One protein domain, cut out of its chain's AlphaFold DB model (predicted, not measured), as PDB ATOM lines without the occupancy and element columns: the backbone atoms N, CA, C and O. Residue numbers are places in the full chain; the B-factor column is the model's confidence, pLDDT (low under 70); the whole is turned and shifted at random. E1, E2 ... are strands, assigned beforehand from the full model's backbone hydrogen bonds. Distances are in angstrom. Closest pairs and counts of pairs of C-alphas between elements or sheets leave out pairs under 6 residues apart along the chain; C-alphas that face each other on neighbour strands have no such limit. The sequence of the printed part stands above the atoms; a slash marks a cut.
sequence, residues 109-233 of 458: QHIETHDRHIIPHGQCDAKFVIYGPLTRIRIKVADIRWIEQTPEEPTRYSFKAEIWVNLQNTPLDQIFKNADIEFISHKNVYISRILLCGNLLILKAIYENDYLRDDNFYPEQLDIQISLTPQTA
ATOM      1  N   GLN A 109     143.313  68.250  48.896       90.88
ATOM      2  CA  GLN A 109     143.758  69.380  48.081       90.88
ATOM      3  C   GLN A 109     143.938  70.625  48.947       90.88
ATOM      4  O   GLN A 109     142.981  71.129  49.533       90.88
ATOM      5  N   HIS A 110     145.160  71.144  49.005       89.25
ATOM      6  CA  HIS A 110     145.447  72.385  49.717       89.25
ATOM      7  C   HIS A 110     144.959  73.585  48.902       89.25
ATOM      8  O   HIS A 110     145.283  73.710  47.721       89.25
ATOM      9  N   ILE A 111     144.197  74.465  49.546       90.62
ATOM     10  CA  ILE A 111     143.717  75.719  48.964       90.62
ATOM     11  C   ILE A 111     144.114  76.891  49.864       90.62
ATOM     12  O   ILE A 111     144.121  76.774  51.089       90.62
ATOM     13  N   GLU A 112     144.456  78.025  49.255       85.75
ATOM     14  CA  GLU A 112     144.902  79.216  49.992       85.75
ATOM     15  C   GLU A 112     143.733  79.992  50.604       85.75
ATOM     16  O   GLU A 112     143.838  80.546  51.697       85.75
ATOM     17  N   THR A 113     142.607  80.040  49.892       81.00
ATOM     18  CA  THR A 113     141.410  80.771  50.304       81.00
ATOM     19  C   THR A 113     140.164  79.953  49.981       81.00
ATOM     20  O   THR A 113     140.086  79.291  48.947       81.00
ATOM     21  N   HIS A 114     139.183  79.998  50.882       79.81
ATOM     22  CA  HIS A 114     137.839  79.464  50.669       79.81
ATOM     23  C   HIS A 114     136.839  80.603  50.841       79.81
ATOM     24  O   HIS A 114     137.035  81.460  51.711       79.81
ATOM     25  N   ASP A 115     135.802  80.645  50.001       73.31
ATOM     26  CA  ASP A 115     134.814  81.722  50.047       73.31
ATOM     27  C   ASP A 115     134.109  81.736  51.408       73.31
ATOM     28  O   ASP A 115     133.413  80.796  51.797       73.31
ATOM     29  N   ARG A 116     134.312  82.832  52.141       55.22
ATOM     30  CA  ARG A 116     133.807  83.029  53.503       55.22
ATOM     31  C   ARG A 116     132.298  83.286  53.545       55.22
ATOM     32  O   ARG A 116     131.734  83.278  54.634       55.22
ATOM     33  N   HIS A 117     131.654  83.512  52.397       54.28
ATOM     34  CA  HIS A 117     130.202  83.702  52.298       54.28
ATOM     35  C   HIS A 117     129.432  82.378  52.188       54.28
ATOM     36  O   HIS A 117     128.205  82.368  52.294       54.28
ATOM     37  N   ILE A 118     130.133  81.254  52.004       62.34
ATOM     38  CA  ILE A 118     129.523  79.926  52.040       62.34
ATOM     39  C   ILE A 118     129.243  79.582  53.501       62.34
ATOM     40  O   ILE A 118     130.155  79.458  54.314       62.34
ATOM     41  N   ILE A 119     127.969  79.434  53.853       58.03
ATOM     42  CA  ILE A 119     127.576  79.061  55.212       58.03
ATOM     43  C   ILE A 119     127.796  77.541  55.359       58.03
ATOM     44  O   ILE A 119     127.224  76.804  54.552       58.03
ATOM     45  N   PRO A 120     128.539  77.048  56.372       60.84
ATOM     46  CA  PRO A 120     128.758  75.616  56.599       60.84
ATOM     47  C   PRO A 120     127.436  74.864  56.642       60.84
ATOM     48  O   PRO A 120     126.475  75.310  57.273       60.84
ATOM     49  N   HIS A 121     127.351  73.735  55.949       63.69
ATOM     50  CA  HIS A 121     126.059  73.112  55.695       63.69
ATOM     51  C   HIS A 121     125.487  72.342  56.887       63.69
ATOM     52  O   HIS A 121     124.468  71.724  56.684       63.69
ATOM     53  N   GLY A 122     126.045  72.403  58.100       62.78
ATOM     54  CA  GLY A 122     125.470  71.739  59.276       62.78
ATOM     55  C   GLY A 122     126.305  71.917  60.546       62.78
ATOM     56  O   GLY A 122     127.417  72.453  60.494       62.78
ATOM     57  N   GLN A 123     125.778  71.459  61.685       75.56
ATOM     58  CA  GLN A 123     126.543  71.329  62.927       75.56
ATOM     59  C   GLN A 123     127.462  70.113  62.815       75.56
ATOM     60  O   GLN A 123     126.993  69.006  62.561       75.56
ATOM     61  N   CYS A 124     128.767  70.313  62.987       84.06
ATOM     62  CA  CYS A 124     129.767  69.266  62.811       84.06
ATOM     63  C   CYS A 124     130.551  69.050  64.108       84.06
ATOM     64  O   CYS A 124     131.219  69.967  64.586       84.06
ATOM     65  N   ASP A 125     130.517  67.827  64.630       86.25
ATOM     66  CA  ASP A 125     131.424  67.347  65.675       86.25
ATOM     67  C   ASP A 125     132.409  66.346  65.061       86.25
ATOM     68  O   ASP A 125     132.025  65.483  64.268       86.25
ATOM     69  N   ALA A 126     133.690  66.465  65.400       88.19
ATOM     70  CA  ALA A 126     134.738  65.620  64.848       88.19
ATOM     71  C   ALA A 126     135.692  65.142  65.940       88.19
ATOM     72  O   ALA A 126     136.217  65.921  66.734       88.19
ATOM     73  N   LYS A 127     135.950  63.835  65.950       87.88
ATOM     74  CA  LYS A 127     136.908  63.183  66.843       87.88
ATOM     75  C   LYS A 127     138.078  62.651  66.037       87.88
ATOM     76  O   LYS A 127     137.892  61.855  65.115       87.88
ATOM     77  N   PHE A 128     139.276  63.054  66.434       87.12
ATOM     78  CA  PHE A 128     140.527  62.678  65.792       87.12
ATOM     79  C   PHE A 128     141.202  61.575  66.596       87.12
ATOM     80  O   PHE A 128     141.295  61.654  67.821       87.12
ATOM     81  N   VAL A 129     141.672  60.541  65.908       85.81
ATOM     82  CA  VAL A 129     142.463  59.469  66.504       85.81
ATOM     83  C   VAL A 129     143.720  59.276  65.671       85.81
ATOM     84  O   VAL A 129     143.643  58.904  64.501       85.81
ATOM     85  N   ILE A 130     144.869  59.548  66.284       82.81
ATOM     86  CA  ILE A 130     146.182  59.494  65.639       82.81
ATOM     87  C   ILE A 130     146.820  58.140  65.971       82.81
ATOM     88  O   ILE A 130     147.053  57.827  67.138       82.81
ATOM     89  N   TYR A 131     147.092  57.337  64.947       77.56
ATOM     90  CA  TYR A 131     147.727  56.022  65.032       77.56
ATOM     91  C   TYR A 131     149.034  56.026  64.233       77.56
ATOM     92  O   TYR A 131     149.096  55.479  63.135       77.56
ATOM     93  N   GLY A 132     150.089  56.649  64.767       79.06
ATOM     94  CA  GLY A 132     151.376  56.742  64.068       79.06
ATOM     95  C   GLY A 132     151.216  57.393  62.683       79.06
ATOM     96  O   GLY A 132     150.830  58.556  62.634       79.06
ATOM     97  N   PRO A 133     151.464  56.682  61.563       80.31
ATOM     98  CA  PRO A 133     151.329  57.214  60.204       80.31
ATOM     99  C   PRO A 133     149.876  57.209  59.686       80.31
ATOM    100  O   PRO A 133     149.653  57.041  58.496       80.31
ATOM    101  N   LEU A 134     148.868  57.298  60.548       85.31
ATOM    102  CA  LEU A 134     147.459  57.224  60.161       85.31
ATOM    103  C   LEU A 134     146.652  58.165  61.046       85.31
ATOM    104  O   LEU A 134     146.677  58.032  62.270       85.31
ATOM    105  N   THR A 135     145.872  59.052  60.436       88.44
ATOM    106  CA  THR A 135     144.930  59.906  61.171       88.44
ATOM    107  C   THR A 135     143.517  59.506  60.807       88.44
ATOM    108  O   THR A 135     143.085  59.686  59.672       88.44
ATOM    109  N   ARG A 136     142.775  58.962  61.772       91.94
ATOM    110  CA  ARG A 136     141.363  58.626  61.598       91.94
ATOM    111  C   ARG A 136     140.496  59.741  62.162       91.94
ATOM    112  O   ARG A 136     140.660  60.135  63.315       91.94
ATOM    113  N   ILE A 137     139.545  60.211  61.369       92.19
ATOM    114  CA  ILE A 137     138.600  61.262  61.734       92.19
ATOM    115  C   ILE A 137     137.201  60.653  61.734       92.19
ATOM    116  O   ILE A 137     136.739  60.135  60.718       92.19
ATOM    117  N   ARG A 138     136.529  60.700  62.882       93.00
ATOM    118  CA  ARG A 138     135.112  60.351  63.024       93.00
ATOM    119  C   ARG A 138     134.305  61.628  63.086       93.00
ATOM    120  O   ARG A 138     134.505  62.418  64.001       93.00
ATOM    121  N   ILE A 139     133.409  61.806  62.136       93.38
ATOM    122  CA  ILE A 139     132.663  63.036  61.923       93.38
ATOM    123  C   ILE A 139     131.186  62.720  62.102       93.38
ATOM    124  O   ILE A 139     130.675  61.784  61.490       93.38
ATOM    125  N   LYS A 140     130.519  63.515  62.932       93.44
ATOM    126  CA  LYS A 140     129.070  63.528  63.079       93.44
ATOM    127  C   LYS A 140     128.557  64.868  62.602       93.44
ATOM    128  O   LYS A 140     128.966  65.902  63.129       93.44
ATOM    129  N   VAL A 141     127.682  64.844  61.612       92.19
ATOM    130  CA  VAL A 141     127.080  66.052  61.054       92.19
ATOM    131  C   VAL A 141     125.579  65.984  61.243       92.19
ATOM    132  O   VAL A 141     124.978  64.949  60.967       92.19
ATOM    133  N   ALA A 142     124.989  67.087  61.686       90.12
ATOM    134  CA  ALA A 142     123.550  67.283  61.773       90.12
ATOM    135  C   ALA A 142     123.129  68.574  61.060       90.12
ATOM    136  O   ALA A 142     123.967  69.433  60.774       90.12
ATOM    137  N   ASP A 143     121.833  68.703  60.790       86.25
ATOM    138  CA  ASP A 143     121.212  69.840  60.105       86.25
ATOM    139  C   ASP A 143     121.805  70.105  58.709       86.25
ATOM    140  O   ASP A 143     122.065  71.253  58.333       86.25
ATOM    141  N   ILE A 144     122.058  69.033  57.942       88.38
ATOM    142  CA  ILE A 144     122.710  69.131  56.631       88.38
ATOM    143  C   ILE A 144     121.821  69.870  55.623       88.38
ATOM    144  O   ILE A 144     120.768  69.389  55.210       88.38
ATOM    145  N   ARG A 145     122.292  71.022  55.143       86.94
ATOM    146  CA  ARG A 145     121.646  71.829  54.104       86.94
ATOM    147  C   ARG A 145     122.086  71.376  52.720       86.94
ATOM    148  O   ARG A 145     123.122  71.803  52.219       86.94
ATOM    149  N   TRP A 146     121.290  70.541  52.076       87.19
ATOM    150  CA  TRP A 146     121.552  70.086  50.714       87.19
ATOM    151  C   TRP A 146     121.160  71.140  49.674       87.19
ATOM    152  O   TRP A 146     120.081  71.722  49.743       87.19
ATOM    153  N   ILE A 147     122.035  71.385  48.699       87.88
ATOM    154  CA  ILE A 147     121.756  72.241  47.540       87.88
ATOM    155  C   ILE A 147     121.535  71.350  46.325       87.88
ATOM    156  O   ILE A 147     122.438  70.606  45.936       87.88
ATOM    157  N   GLU A 148     120.366  71.461  45.702       85.81
ATOM    158  CA  GLU A 148     120.065  70.783  44.443       85.81
ATOM    159  C   GLU A 148     121.018  71.251  43.335       85.81
ATOM    160  O   GLU A 148     121.287  72.443  43.159       85.81
ATOM    161  N   GLN A 149     121.572  70.295  42.600       84.88
ATOM    162  CA  GLN A 149     122.363  70.554  41.407       84.88
ATOM    163  C   GLN A 149     121.460  70.469  40.185       84.88
ATOM    164  O   GLN A 149     120.544  69.651  40.143       84.88
ATOM    165  N   THR A 150     121.756  71.271  39.162       80.38
ATOM    166  CA  THR A 150     121.065  71.170  37.876       80.38
ATOM    167  C   THR A 150     121.131  69.722  37.380       80.38
ATOM    168  O   THR A 150     122.242  69.204  37.212       80.38
ATOM    169  N   PRO A 151     119.986  69.054  37.163       67.44
ATOM    170  CA  PRO A 151     119.981  67.656  36.777       67.44
ATOM    171  C   PRO A 151     120.593  67.504  35.384       67.44
ATOM    172  O   PRO A 151     120.159  68.138  34.424       67.44
ATOM    173  N   GLU A 152     121.606  66.644  35.270       67.00
ATOM    174  CA  GLU A 152     122.180  66.261  33.971       67.00
ATOM    175  C   GLU A 152     121.231  65.337  33.188       67.00
ATOM    176  O   GLU A 152     121.312  65.257  31.966       67.00
ATOM    177  N   GLU A 153     120.315  64.656  33.886       66.19
ATOM    178  CA  GLU A 153     119.332  63.729  33.328       66.19
ATOM    179  C   GLU A 153     117.971  63.906  34.033       66.19
ATOM    180  O   GLU A 153     117.948  64.015  35.259       66.19
ATOM    181  N   PRO A 154     116.823  63.846  33.323       66.62
ATOM    182  CA  PRO A 154     115.492  64.094  33.906       66.62
ATOM    183  C   PRO A 154     115.083  63.138  35.036       66.62
ATOM    184  O   PRO A 154     114.102  63.372  35.730       66.62
ATOM    185  N   THR A 155     115.796  62.020  35.172       68.88
ATOM    186  CA  THR A 155     115.513  60.936  36.127       68.88
ATOM    187  C   THR A 155     116.574  60.837  37.226       68.88
ATOM    188  O   THR A 155     116.636  59.836  37.935       68.88
ATOM    189  N   ARG A 156     117.426  61.859  37.362       73.94
ATOM    190  CA  ARG A 156     118.499  61.912  38.354       73.94
ATOM    191  C   ARG A 156     118.372  63.186  39.168       73.94
ATOM    192  O   ARG A 156     118.452  64.280  38.618       73.94
ATOM    193  N   TYR A 157     118.272  63.022  40.479       78.88
ATOM    194  CA  TYR A 157     118.419  64.124  41.419       78.88
ATOM    195  C   TYR A 157     119.783  64.013  42.084       78.88
ATOM    196  O   TYR A 157     120.160  62.952  42.585       78.88
ATOM    197  N   SER A 158     120.527  65.114  42.048       86.06
ATOM    198  CA  SER A 158     121.841  65.221  42.665       86.06
ATOM    199  C   SER A 158     121.852  66.439  43.563       86.06
ATOM    200  O   SER A 158     121.454  67.528  43.149       86.06
ATOM    201  N   PHE A 159     122.311  66.261  44.791       88.56
ATOM    202  CA  PHE A 159     122.436  67.333  45.760       88.56
ATOM    203  C   PHE A 159     123.867  67.394  46.266       88.56
ATOM    204  O   PHE A 159     124.526  66.369  46.426       88.56
ATOM    205  N   LYS A 160     124.343  68.599  46.560       91.25
ATOM    206  CA  LYS A 160     125.672  68.834  47.124       91.25
ATOM    207  C   LYS A 160     125.586  69.530  48.474       91.25
ATOM    208  O   LYS A 160     124.712  70.369  48.687       91.25
ATOM    209  N   ALA A 161     126.530  69.227  49.352       91.19
ATOM    210  CA  ALA A 161     126.714  69.913  50.624       91.19
ATOM    211  C   ALA A 161     128.209  70.058  50.942       91.19
ATOM    212  O   ALA A 161     129.034  69.250  50.507       91.19
ATOM    213  N   GLU A 162     128.568  71.086  51.712       91.06
ATOM    214  CA  GLU A 162     129.926  71.254  52.237       91.06
ATOM    215  C   GLU A 162     129.942  71.059  53.748       91.06
ATOM    216  O   GLU A 162     129.377  71.851  54.503       91.06
ATOM    217  N   ILE A 163     130.627  70.008  54.183       90.75
ATOM    218  CA  ILE A 163     130.803  69.676  55.592       90.75
ATOM    219  C   ILE A 163     132.147  70.238  56.039       90.75
ATOM    220  O   ILE A 163     133.182  69.970  55.429       90.75
ATOM    221  N   TRP A 164     132.119  71.046  57.089       90.44
ATOM    222  CA  TRP A 164     133.273  71.777  57.597       90.44
ATOM    223  C   TRP A 164     133.757  71.133  58.887       90.44
ATOM    224  O   TRP A 164     133.070  71.167  59.904       90.44
ATOM    225  N   VAL A 165     134.954  70.562  58.842       89.44
ATOM    226  CA  VAL A 165     135.594  69.888  59.966       89.44
ATOM    227  C   VAL A 165     136.707  70.786  60.486       89.44
ATOM    228  O   VAL A 165     137.736  70.976  59.835       89.44
ATOM    229  N   ASN A 166     136.495  71.363  61.666       86.44
ATOM    230  CA  ASN A 166     137.526  72.146  62.333       86.44
ATOM    231  C   ASN A 166     138.593  71.199  62.892       86.44
ATOM    232  O   ASN A 166     138.295  70.344  63.724       86.44
ATOM    233  N   LEU A 167     139.836  71.362  62.439       82.56
ATOM    234  CA  LEU A 167     140.961  70.534  62.869       82.56
ATOM    235  C   LEU A 167     141.440  70.874  64.289       82.56
ATOM    236  O   LEU A 167     142.160  70.074  64.884       82.56
ATOM    237  N   GLN A 168     141.009  72.014  64.845       75.38
ATOM    238  CA  GLN A 168     141.330  72.518  66.183       75.38
ATOM    239  C   GLN A 168     142.839  72.463  66.490       75.38
ATOM    240  O   GLN A 168     143.586  73.336  66.051       75.38
ATOM    241  N   ASN A 169     143.255  71.428  67.233       67.88
ATOM    242  CA  ASN A 169     144.605  71.180  67.743       67.88
ATOM    243  C   ASN A 169     145.317  70.024  67.018       67.88
ATOM    244  O   ASN A 169     146.377  69.586  67.460       67.88
ATOM    245  N   THR A 170     144.724  69.478  65.954       74.12
ATOM    246  CA  THR A 170     145.345  68.408  65.168       74.12
ATOM    247  C   THR A 170     146.542  68.991  64.422       74.12
ATOM    248  O   THR A 170     146.356  69.937  63.650       74.12
ATOM    249  N   PRO A 171     147.759  68.466  64.630       73.50
ATOM    250  CA  PRO A 171     148.930  68.951  63.917       73.50
ATOM    251  C   PRO A 171     148.740  68.780  62.402       73.50
ATOM    252  O   PRO A 171     148.319  67.718  61.941       73.50
ATOM    253  N   LEU A 172     149.002  69.829  61.615       78.19
ATOM    254  CA  LEU A 172     148.762  69.809  60.162       78.19
ATOM    255  C   LEU A 172     149.638  68.781  59.428       78.19
ATOM    256  O   LEU A 172     149.244  68.282  58.381       78.19
ATOM    257  N   ASP A 173     150.790  68.420  59.993       76.94
ATOM    258  CA  ASP A 173     151.662  67.335  59.525       76.94
ATOM    259  C   ASP A 173     151.017  65.942  59.644       76.94
ATOM    260  O   ASP A 173     151.465  65.004  58.988       76.94
ATOM    261  N   GLN A 174     149.939  65.816  60.425       79.94
ATOM    262  CA  GLN A 174     149.123  64.604  60.549       79.94
ATOM    263  C   GLN A 174     147.934  64.589  59.574       79.94
ATOM    264  O   GLN A 174     147.170  63.620  59.542       79.94
ATOM    265  N   ILE A 175     147.758  65.647  58.772       82.69
ATOM    266  CA  ILE A 175     146.786  65.695  57.677       82.69
ATOM    267  C   ILE A 175     147.495  65.264  56.399       82.69
ATOM    268  O   ILE A 175     148.082  66.060  55.667       82.69
ATOM    269  N   PHE A 176     147.486  63.957  56.165       83.69
ATOM    270  CA  PHE A 176     148.175  63.369  55.029       83.69
ATOM    271  C   PHE A 176     147.477  63.665  53.693       83.69
ATOM    272  O   PHE A 176     146.306  64.035  53.637       83.69
ATOM    273  N   LYS A 177     148.220  63.485  52.594       84.88
ATOM    274  CA  LYS A 177     147.802  63.882  51.238       84.88
ATOM    275  C   LYS A 177     146.681  63.031  50.647       84.88
ATOM    276  O   LYS A 177     146.073  63.464  49.675       84.88
ATOM    277  N   ASN A 178     146.428  61.844  51.187       88.19
ATOM    278  CA  ASN A 178     145.415  60.926  50.686       88.19
ATOM    279  C   ASN A 178     144.428  60.565  51.783       88.19
ATOM    280  O   ASN A 178     144.804  60.423  52.947       88.19
ATOM    281  N   ALA A 179     143.170  60.424  51.386       90.44
ATOM    282  CA  ALA A 179     142.086  60.033  52.257       90.44
ATOM    283  C   ALA A 179     141.367  58.808  51.699       90.44
ATOM    284  O   ALA A 179     141.121  58.727  50.500       90.44
ATOM    285  N   ASP A 180     140.950  57.926  52.597       90.81
ATOM    286  CA  ASP A 180     140.047  56.821  52.309       90.81
ATOM    287  C   ASP A 180     138.797  56.967  53.179       90.81
ATOM    288  O   ASP A 180     138.867  57.300  54.368       90.81
ATOM    289  N   ILE A 181     137.632  56.738  52.580       92.06
ATOM    290  CA  ILE A 181     136.363  56.705  53.301       92.06
ATOM    291  C   ILE A 181     136.173  55.290  53.839       92.06
ATOM    292  O   ILE A 181     135.893  54.361  53.088       92.06
ATOM    293  N   GLU A 182     136.308  55.125  55.151       92.75
ATOM    294  CA  GLU A 182     136.088  53.836  55.811       92.75
ATOM    295  C   GLU A 182     134.589  53.568  56.021       92.75
ATOM    296  O   GLU A 182     134.159  52.416  56.037       92.75
ATOM    297  N   PHE A 183     133.790  54.626  56.212       94.00
ATOM    298  CA  PHE A 183     132.357  54.516  56.475       94.00
ATOM    299  C   PHE A 183     131.602  55.820  56.180       94.00
ATOM    300  O   PHE A 183     132.071  56.902  56.534       94.00
ATOM    301  N   ILE A 184     130.399  55.703  55.612       94.88
ATOM    302  CA  ILE A 184     129.368  56.753  55.566       94.88
ATOM    303  C   ILE A 184     128.031  56.091  55.910       94.88
ATOM    304  O   ILE A 184     127.699  55.043  55.354       94.88
ATOM    305  N   SER A 185     127.242  56.694  56.800       93.75
ATOM    306  CA  SER A 185     125.968  56.126  57.273       93.75
ATOM    307  C   SER A 185     124.859  56.028  56.216       93.75
ATOM    308  O   SER A 185     123.823  55.419  56.480       93.75
ATOM    309  N   HIS A 186     125.052  56.600  55.025       91.31
ATOM    310  CA  HIS A 186     124.055  56.639  53.960       91.31
ATOM    311  C   HIS A 186     124.622  56.154  52.619       91.31
ATOM    312  O   HIS A 186     125.528  56.761  52.059       91.31
ATOM    313  N   LYS A 187     124.017  55.103  52.049       87.62
ATOM    314  CA  LYS A 187     124.484  54.414  50.824       87.62
ATOM    315  C   LYS A 187     124.539  55.272  49.550       87.62
ATOM    316  O   LYS A 187     125.270  54.944  48.628       87.62
ATOM    317  N   ASN A 188     123.728  56.327  49.490       88.88
ATOM    318  CA  ASN A 188     123.628  57.227  48.334       88.88
ATOM    319  C   ASN A 188     124.475  58.499  48.502       88.88
ATOM    320  O   ASN A 188     124.371  59.408  47.682       88.88
ATOM    321  N   VAL A 189     125.238  58.611  49.596       91.75
ATOM    322  CA  VAL A 189     126.125  59.748  49.838       91.75
ATOM    323  C   VAL A 189     127.565  59.315  49.640       91.75
ATOM    324  O   VAL A 189     127.998  58.328  50.226       91.75
ATOM    325  N   TYR A 190     128.318  60.101  48.881       93.75
ATOM    326  CA  TYR A 190     129.762  59.955  48.763       93.75
ATOM    327  C   TYR A 190     130.458  61.303  48.948       93.75
ATOM    328  O   TYR A 190     129.884  62.372  48.723       93.75
ATOM    329  N   ILE A 191     131.722  61.264  49.367       95.56
ATOM    330  CA  ILE A 191     132.572  62.455  49.372       95.56
ATOM    331  C   ILE A 191     133.195  62.578  47.987       95.56
ATOM    332  O   ILE A 191     133.836  61.647  47.511       95.56
ATOM    333  N   SER A 192     132.977  63.715  47.329       94.19
ATOM    334  CA  SER A 192     133.507  64.000  45.993       94.19
ATOM    335  C   SER A 192     134.917  64.587  46.048       94.19
ATOM    336  O   SER A 192     135.752  64.281  45.204       94.19
ATOM    337  N   ARG A 193     135.201  65.442  47.037       94.31
ATOM    338  CA  ARG A 193     136.492  66.124  47.211       94.31
ATOM    339  C   ARG A 193     136.744  66.427  48.679       94.31
ATOM    340  O   ARG A 193     135.802  66.680  49.434       94.31
ATOM    341  N   ILE A 194     138.023  66.486  49.036       94.38
ATOM    342  CA  ILE A 194     138.493  66.936  50.344       94.38
ATOM    343  C   ILE A 194     139.449  68.102  50.124       94.38
ATOM    344  O   ILE A 194     140.438  67.973  49.405       94.38
ATOM    345  N   LEU A 195     139.131  69.248  50.720       93.19
ATOM    346  CA  LEU A 195     139.944  70.457  50.633       93.19
ATOM    347  C   LEU A 195     140.484  70.808  52.017       93.19
ATOM    348  O   LEU A 195     139.763  70.696  53.005       93.19
ATOM    349  N   LEU A 196     141.726  71.269  52.083       91.62
ATOM    350  CA  LEU A 196     142.346  71.775  53.302       91.62
ATOM    351  C   LEU A 196     142.642  73.268  53.141       91.62
ATOM    352  O   LEU A 196     143.392  73.660  52.247       91.62
ATOM    353  N   CYS A 197     142.059  74.089  54.014       89.69
ATOM    354  CA  CYS A 197     142.206  75.543  54.036       89.69
ATOM    355  C   CYS A 197     142.586  76.001  55.452       89.69
ATOM    356  O   CYS A 197     141.724  76.142  56.321       89.69
ATOM    357  N   GLY A 198     143.877  76.222  55.715       86.25
ATOM    358  CA  GLY A 198     144.362  76.482  57.076       86.25
ATOM    359  C   GLY A 198     144.018  75.319  58.017       86.25
ATOM    360  O   GLY A 198     144.352  74.177  57.722       86.25
ATOM    361  N   ASN A 199     143.297  75.596  59.108       86.75
ATOM    362  CA  ASN A 199     142.851  74.582  60.079       86.75
ATOM    363  C   ASN A 199     141.448  74.018  59.777       86.75
ATOM    364  O   ASN A 199     140.796  73.455  60.659       86.75
ATOM    365  N   LEU A 200     140.953  74.202  58.553       88.19
ATOM    366  CA  LEU A 200     139.632  73.754  58.133       88.19
ATOM    367  C   LEU A 200     139.752  72.667  57.066       88.19
ATOM    368  O   LEU A 200     140.277  72.913  55.979       88.19
ATOM    369  N   LEU A 201     139.210  71.488  57.364       90.81
ATOM    370  CA  LEU A 201     139.040  70.412  56.396       90.81
ATOM    371  C   LEU A 201     137.603  70.452  55.861       90.81
ATOM    372  O   LEU A 201     136.640  70.357  56.617       90.81
ATOM    373  N   ILE A 202     137.452  70.619  54.552       91.88
ATOM    374  CA  ILE A 202     136.161  70.775  53.878       91.88
ATOM    375  C   ILE A 202     135.886  69.512  53.071       91.88
ATOM    376  O   ILE A 202     136.604  69.210  52.117       91.88
ATOM    377  N   LEU A 203     134.814  68.805  53.415       93.62
ATOM    378  CA  LEU A 203     134.334  67.653  52.660       93.62
ATOM    379  C   LEU A 203     133.196  68.094  51.744       93.62
ATOM    380  O   LEU A 203     132.160  68.573  52.207       93.62
ATOM    381  N   LYS A 204     133.378  67.928  50.434       93.56
ATOM    382  CA  LYS A 204     132.321  68.165  49.444       93.56
ATOM    383  C   LYS A 204     131.506  66.881  49.291       93.56
ATOM    384  O   LYS A 204     131.923  65.978  48.566       93.56
ATOM    385  N   ALA A 205     130.377  66.785  49.979       93.38
ATOM    386  CA  ALA A 205     129.490  65.628  49.918       93.38
ATOM    387  C   ALA A 205     128.514  65.745  48.741       93.38
ATOM    388  O   ALA A 205     128.023  66.837  48.443       93.38
ATOM    389  N   ILE A 206     128.225  64.615  48.100       92.50
ATOM    390  CA  ILE A 206     127.217  64.479  47.052       92.50
ATOM    391  C   ILE A 206     126.219  63.406  47.480       92.50
ATOM    392  O   ILE A 206     126.625  62.337  47.927       92.50
ATOM    393  N   TYR A 207     124.930  63.698  47.335       90.00
ATOM    394  CA  TYR A 207     123.835  62.743  47.448       90.00
ATOM    395  C   TYR A 207     123.234  62.525  46.057       90.00
ATOM    396  O   TYR A 207     122.755  63.476  45.440       90.00
ATOM    397  N   GLU A 208     123.254  61.285  45.575       86.12
ATOM    398  CA  GLU A 208     122.707  60.897  44.269       86.12
ATOM    399  C   GLU A 208     121.677  59.780  44.429       86.12
ATOM    400  O   GLU A 208     121.956  58.748  45.040       86.12
ATOM    401  N   ASN A 209     120.482  59.965  43.864       77.12
ATOM    402  CA  ASN A 209     119.427  58.956  43.904       77.12
ATOM    403  C   ASN A 209     118.825  58.728  42.510       77.12
ATOM    404  O   ASN A 209     118.432  59.678  41.825       77.12
ATOM    405  N   ASP A 210     118.744  57.457  42.114       65.25
ATOM    406  CA  ASP A 210     118.102  57.016  40.878       65.25
ATOM    407  C   ASP A 210     116.583  56.939  41.094       65.25
ATOM    408  O   ASP A 210     116.097  56.278  42.014       65.25
ATOM    409  N   TYR A 211     115.810  57.601  40.233       58.56
ATOM    410  CA  TYR A 211     114.348  57.614  40.316       58.56
ATOM    411  C   TYR A 211     113.782  56.186  40.295       58.56
ATOM    412  O   TYR A 211     114.009  55.466  39.321       58.56
ATOM    413  N   LEU A 212     113.049  55.797  41.354       51.47
ATOM    414  CA  LEU A 212     111.887  54.886  41.325       51.47
ATOM    415  C   LEU A 212     111.299  54.535  42.711       51.47
ATOM    416  O   LEU A 212     110.272  53.854  42.714       51.47
ATOM    417  N   ARG A 213     111.899  54.887  43.867       48.91
ATOM    418  CA  ARG A 213     111.474  54.234  45.130       48.91
ATOM    419  C   ARG A 213     111.417  54.979  46.465       48.91
ATOM    420  O   ARG A 213     111.058  54.303  47.419       48.91
ATOM    421  N   ASP A 214     111.659  56.281  46.591       50.25
ATOM    422  CA  ASP A 214     111.364  56.915  47.889       50.25
ATOM    423  C   ASP A 214     111.152  58.426  47.801       50.25
ATOM    424  O   ASP A 214     111.997  59.143  47.268       50.25
ATOM    425  N   ASP A 215     110.040  58.885  48.378       51.28
ATOM    426  CA  ASP A 215     109.678  60.298  48.546       51.28
ATOM    427  C   ASP A 215     110.372  60.935  49.774       51.28
ATOM    428  O   ASP A 215     110.204  62.125  50.045       51.28
ATOM    429  N   ASN A 216     111.182  60.173  50.525       54.19
ATOM    430  CA  ASN A 216     111.874  60.660  51.719       54.19
ATOM    431  C   ASN A 216     113.294  61.180  51.430       54.19
ATOM    432  O   ASN A 216     114.230  60.423  51.182       54.19
ATOM    433  N   PHE A 217     113.371  62.514  51.470       68.56
ATOM    434  CA  PHE A 217     114.437  63.430  51.893       68.56
ATOM    435  C   PHE A 217     115.879  62.901  52.007       68.56
ATOM    436  O   PHE A 217     116.190  61.951  52.721       68.56
ATOM    437  N   TYR A 218     116.787  63.629  51.347       78.94
ATOM    438  CA  TYR A 218     118.233  63.605  51.589       78.94
ATOM    439  C   TYR A 218     118.559  63.589  53.099       78.94
ATOM    440  O   TYR A 218     117.837  64.193  53.893       78.94
ATOM    441  N   PRO A 219     119.641  62.916  53.529       87.88
ATOM    442  CA  PRO A 219     119.909  62.730  54.952       87.88
ATOM    443  C   PRO A 219     120.263  64.056  55.637       87.88
ATOM    444  O   PRO A 219     121.241  64.705  55.273       87.88
ATOM    445  N   GLU A 220     119.506  64.438  56.666       88.62
ATOM    446  CA  GLU A 220     119.809  65.612  57.503       88.62
ATOM    447  C   GLU A 220     120.973  65.362  58.473       88.62
ATOM    448  O   GLU A 220     121.571  66.308  58.982       88.62
ATOM    449  N   GLN A 221     121.303  64.091  58.721       91.50
ATOM    450  CA  GLN A 221     122.397  63.668  59.590       91.50
ATOM    451  C   GLN A 221     123.277  62.629  58.898       91.50
ATOM    452  O   GLN A 221     122.778  61.734  58.212       91.50
ATOM    453  N   LEU A 222     124.590  62.719  59.107       93.56
ATOM    454  CA  LEU A 222     125.566  61.760  58.596       93.56
ATOM    455  C   LEU A 222     126.624  61.441  59.650       93.56
ATOM    456  O   LEU A 222     127.196  62.345  60.260       93.56
ATOM    457  N   ASP A 223     126.938  60.155  59.780       95.12
ATOM    458  CA  ASP A 223     128.149  59.684  60.442       95.12
ATOM    459  C   ASP A 223     129.154  59.288  59.353       95.12
ATOM    460  O   ASP A 223     128.858  58.454  58.493       95.12
ATOM    461  N   ILE A 224     130.341  59.892  59.380       95.75
ATOM    462  CA  ILE A 224     131.404  59.679  58.394       95.75
ATOM    463  C   ILE A 224     132.685  59.290  59.134       95.75
ATOM    464  O   ILE A 224     133.072  59.936  60.107       95.75
ATOM    465  N   GLN A 225     133.373  58.251  58.667       95.44
ATOM    466  CA  GLN A 225     134.706  57.886  59.142       95.44
ATOM    467  C   GLN A 225     135.696  57.949  57.980       95.44
ATOM    468  O   GLN A 225     135.527  57.262  56.974       95.44
ATOM    469  N   ILE A 226     136.723  58.782  58.136       94.38
ATOM    470  CA  ILE A 226     137.772  59.009  57.138       94.38
ATOM    471  C   ILE A 226     139.109  58.600  57.739       94.38
ATOM    472  O   ILE A 226     139.405  58.953  58.881       94.38
ATOM    473  N   SER A 227     139.932  57.903  56.970       92.50
ATOM    474  CA  SER A 227     141.341  57.678  57.276       92.50
ATOM    475  C   SER A 227     142.219  58.497  56.346       92.50
ATOM    476  O   SER A 227     142.074  58.419  55.133       92.50
ATOM    477  N   LEU A 228     143.149  59.260  56.909       91.00
ATOM    478  CA  LEU A 228     144.182  59.975  56.170       91.00
ATOM    479  C   LEU A 228     145.475  59.166  56.224       91.00
ATOM    480  O   LEU A 228     145.923  58.812  57.319       91.00
ATOM    481  N   THR A 229     146.071  58.892  55.065       87.88
ATOM    482  CA  THR A 229     147.257  58.037  54.934       87.88
ATOM    483  C   THR A 229     148.404  58.765  54.217       87.88
ATOM    484  O   THR A 229     148.175  59.520  53.266       87.88
ATOM    485  N   PRO A 230     149.669  58.555  54.633       81.88
ATOM    486  CA  PRO A 230     150.849  59.125  53.985       81.88
ATOM    487  C   PRO A 230     151.210  58.406  52.688       81.88
ATOM    488  O   PRO A 230     152.141  58.835  52.006       81.88
ATOM    489  N   GLN A 231     150.529  57.300  52.363       78.50
ATOM    490  CA  GLN A 231     150.820  56.501  51.182       78.50
ATOM    491  C   GLN A 231     150.752  57.390  49.945       78.50
ATOM    492  O   GLN A 231     149.753  58.059  49.712       78.50
ATOM    493  N   THR A 232     151.812  57.406  49.146       79.69
ATOM    494  CA  THR A 232     151.823  58.130  47.877       79.69
ATOM    495  C   THR A 232     151.003  57.363  46.849       79.69
ATOM    496  O   THR A 232     151.186  56.156  46.678       79.69
ATOM    497  N   ALA A 233     150.102  58.065  46.170       86.12
ATOM    498  CA  ALA A 233     149.350  57.507  45.059       86.12
ATOM    499  C   ALA A 233     150.133  57.711  43.763       86.12
ATOM    500  O   ALA A 233     150.666  58.796  43.527       86.12
TER     501      ALA A 233
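This is residues 109 to 233 of the 458 residues of the protein "U54" of Homo sapiens (UniProt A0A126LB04). Two twisted sheets lie face to face as a sandwich, four strands E1, E2, E7 and E4 against three strands E3, E6 and E5, with their strands crossed at 58 degrees. The links E1 to E2 and E2 to E3 hold the two ends of the longest axis, Gly 132 and Pro 154. The printed part has 125 residues with seven named strands, E1 to E7 in that order, and no named helix; the sheets, in order E1 - E2 - E7 - E4 and E3 - E6 - E5, are antiparallel. The class is all strand, though under half of the residues, 62, are in named strands. The whole is compact, with a radius of gyration of the C-alphas of 15.2 A, and only just elongated, spanning 46 by 30 by 27 A.

Residues 109 to 122 hold no named element. E1, residues 123 to 130, begins at C-alpha 123 (126.543, 71.329, 62.927) and is 23.1 A long. E2, residues 135 to 142, measures 22.6 A. E3, residues 156 to 166, measures 32.3 A and begins at C-alpha 156 (118.499, 61.912, 38.354). E4 is residues 178 to 184, 17.3 A. E5, residues 189 to 197, measures 22.9 A and bends by 54 degrees at residue 192. E6, residues 200 to 210, measures 32.3 A. E7, residues 222 to 229, measures 22.3 A and ends at C-alpha 229 (147.257, 58.037, 54.934).

In the larger sheet, E1 and E2 form a hairpin at 165 degrees, with N 127 and O 138 within hydrogen-bond range at 2.8 A. E2 and E7 are antiparallel at 162 degrees, with N 137 and O 226 2.8 A apart. E7 and the edge strand E4 stand at 152 degrees, with N 180 and O 227 2.8 A apart. In the other sheet, E3 and E6 are antiparallel at 161 degrees, with N 165 and O 201 2.8 A apart. E5 and E6 form a hairpin, with N 192 and O 204 2.8 A apart. Between the sheets, the closest C-alphas of E1 and E3 are those of Cys 124 and Val 165, 6.5 A apart, and those of E4 and E5 are Ile 184 and Tyr 190, 7.5 A. Among the pairs that are apart are E1 and E4, and E3 and E7. Residues 109 to 110 pair parallel with residues 195 to 196 of E5.

The C-alphas farthest apart, those of Gly 132 and Pro 154, are 47.4 A apart. The printed part has no cut. The links E2 to E3, E3 to E4 and E6 to E7 are long. The mean pLDDT of the printed part is 82.9; residues 116 to 122, 151 to 155, 169 and 210 to 217 are under 70.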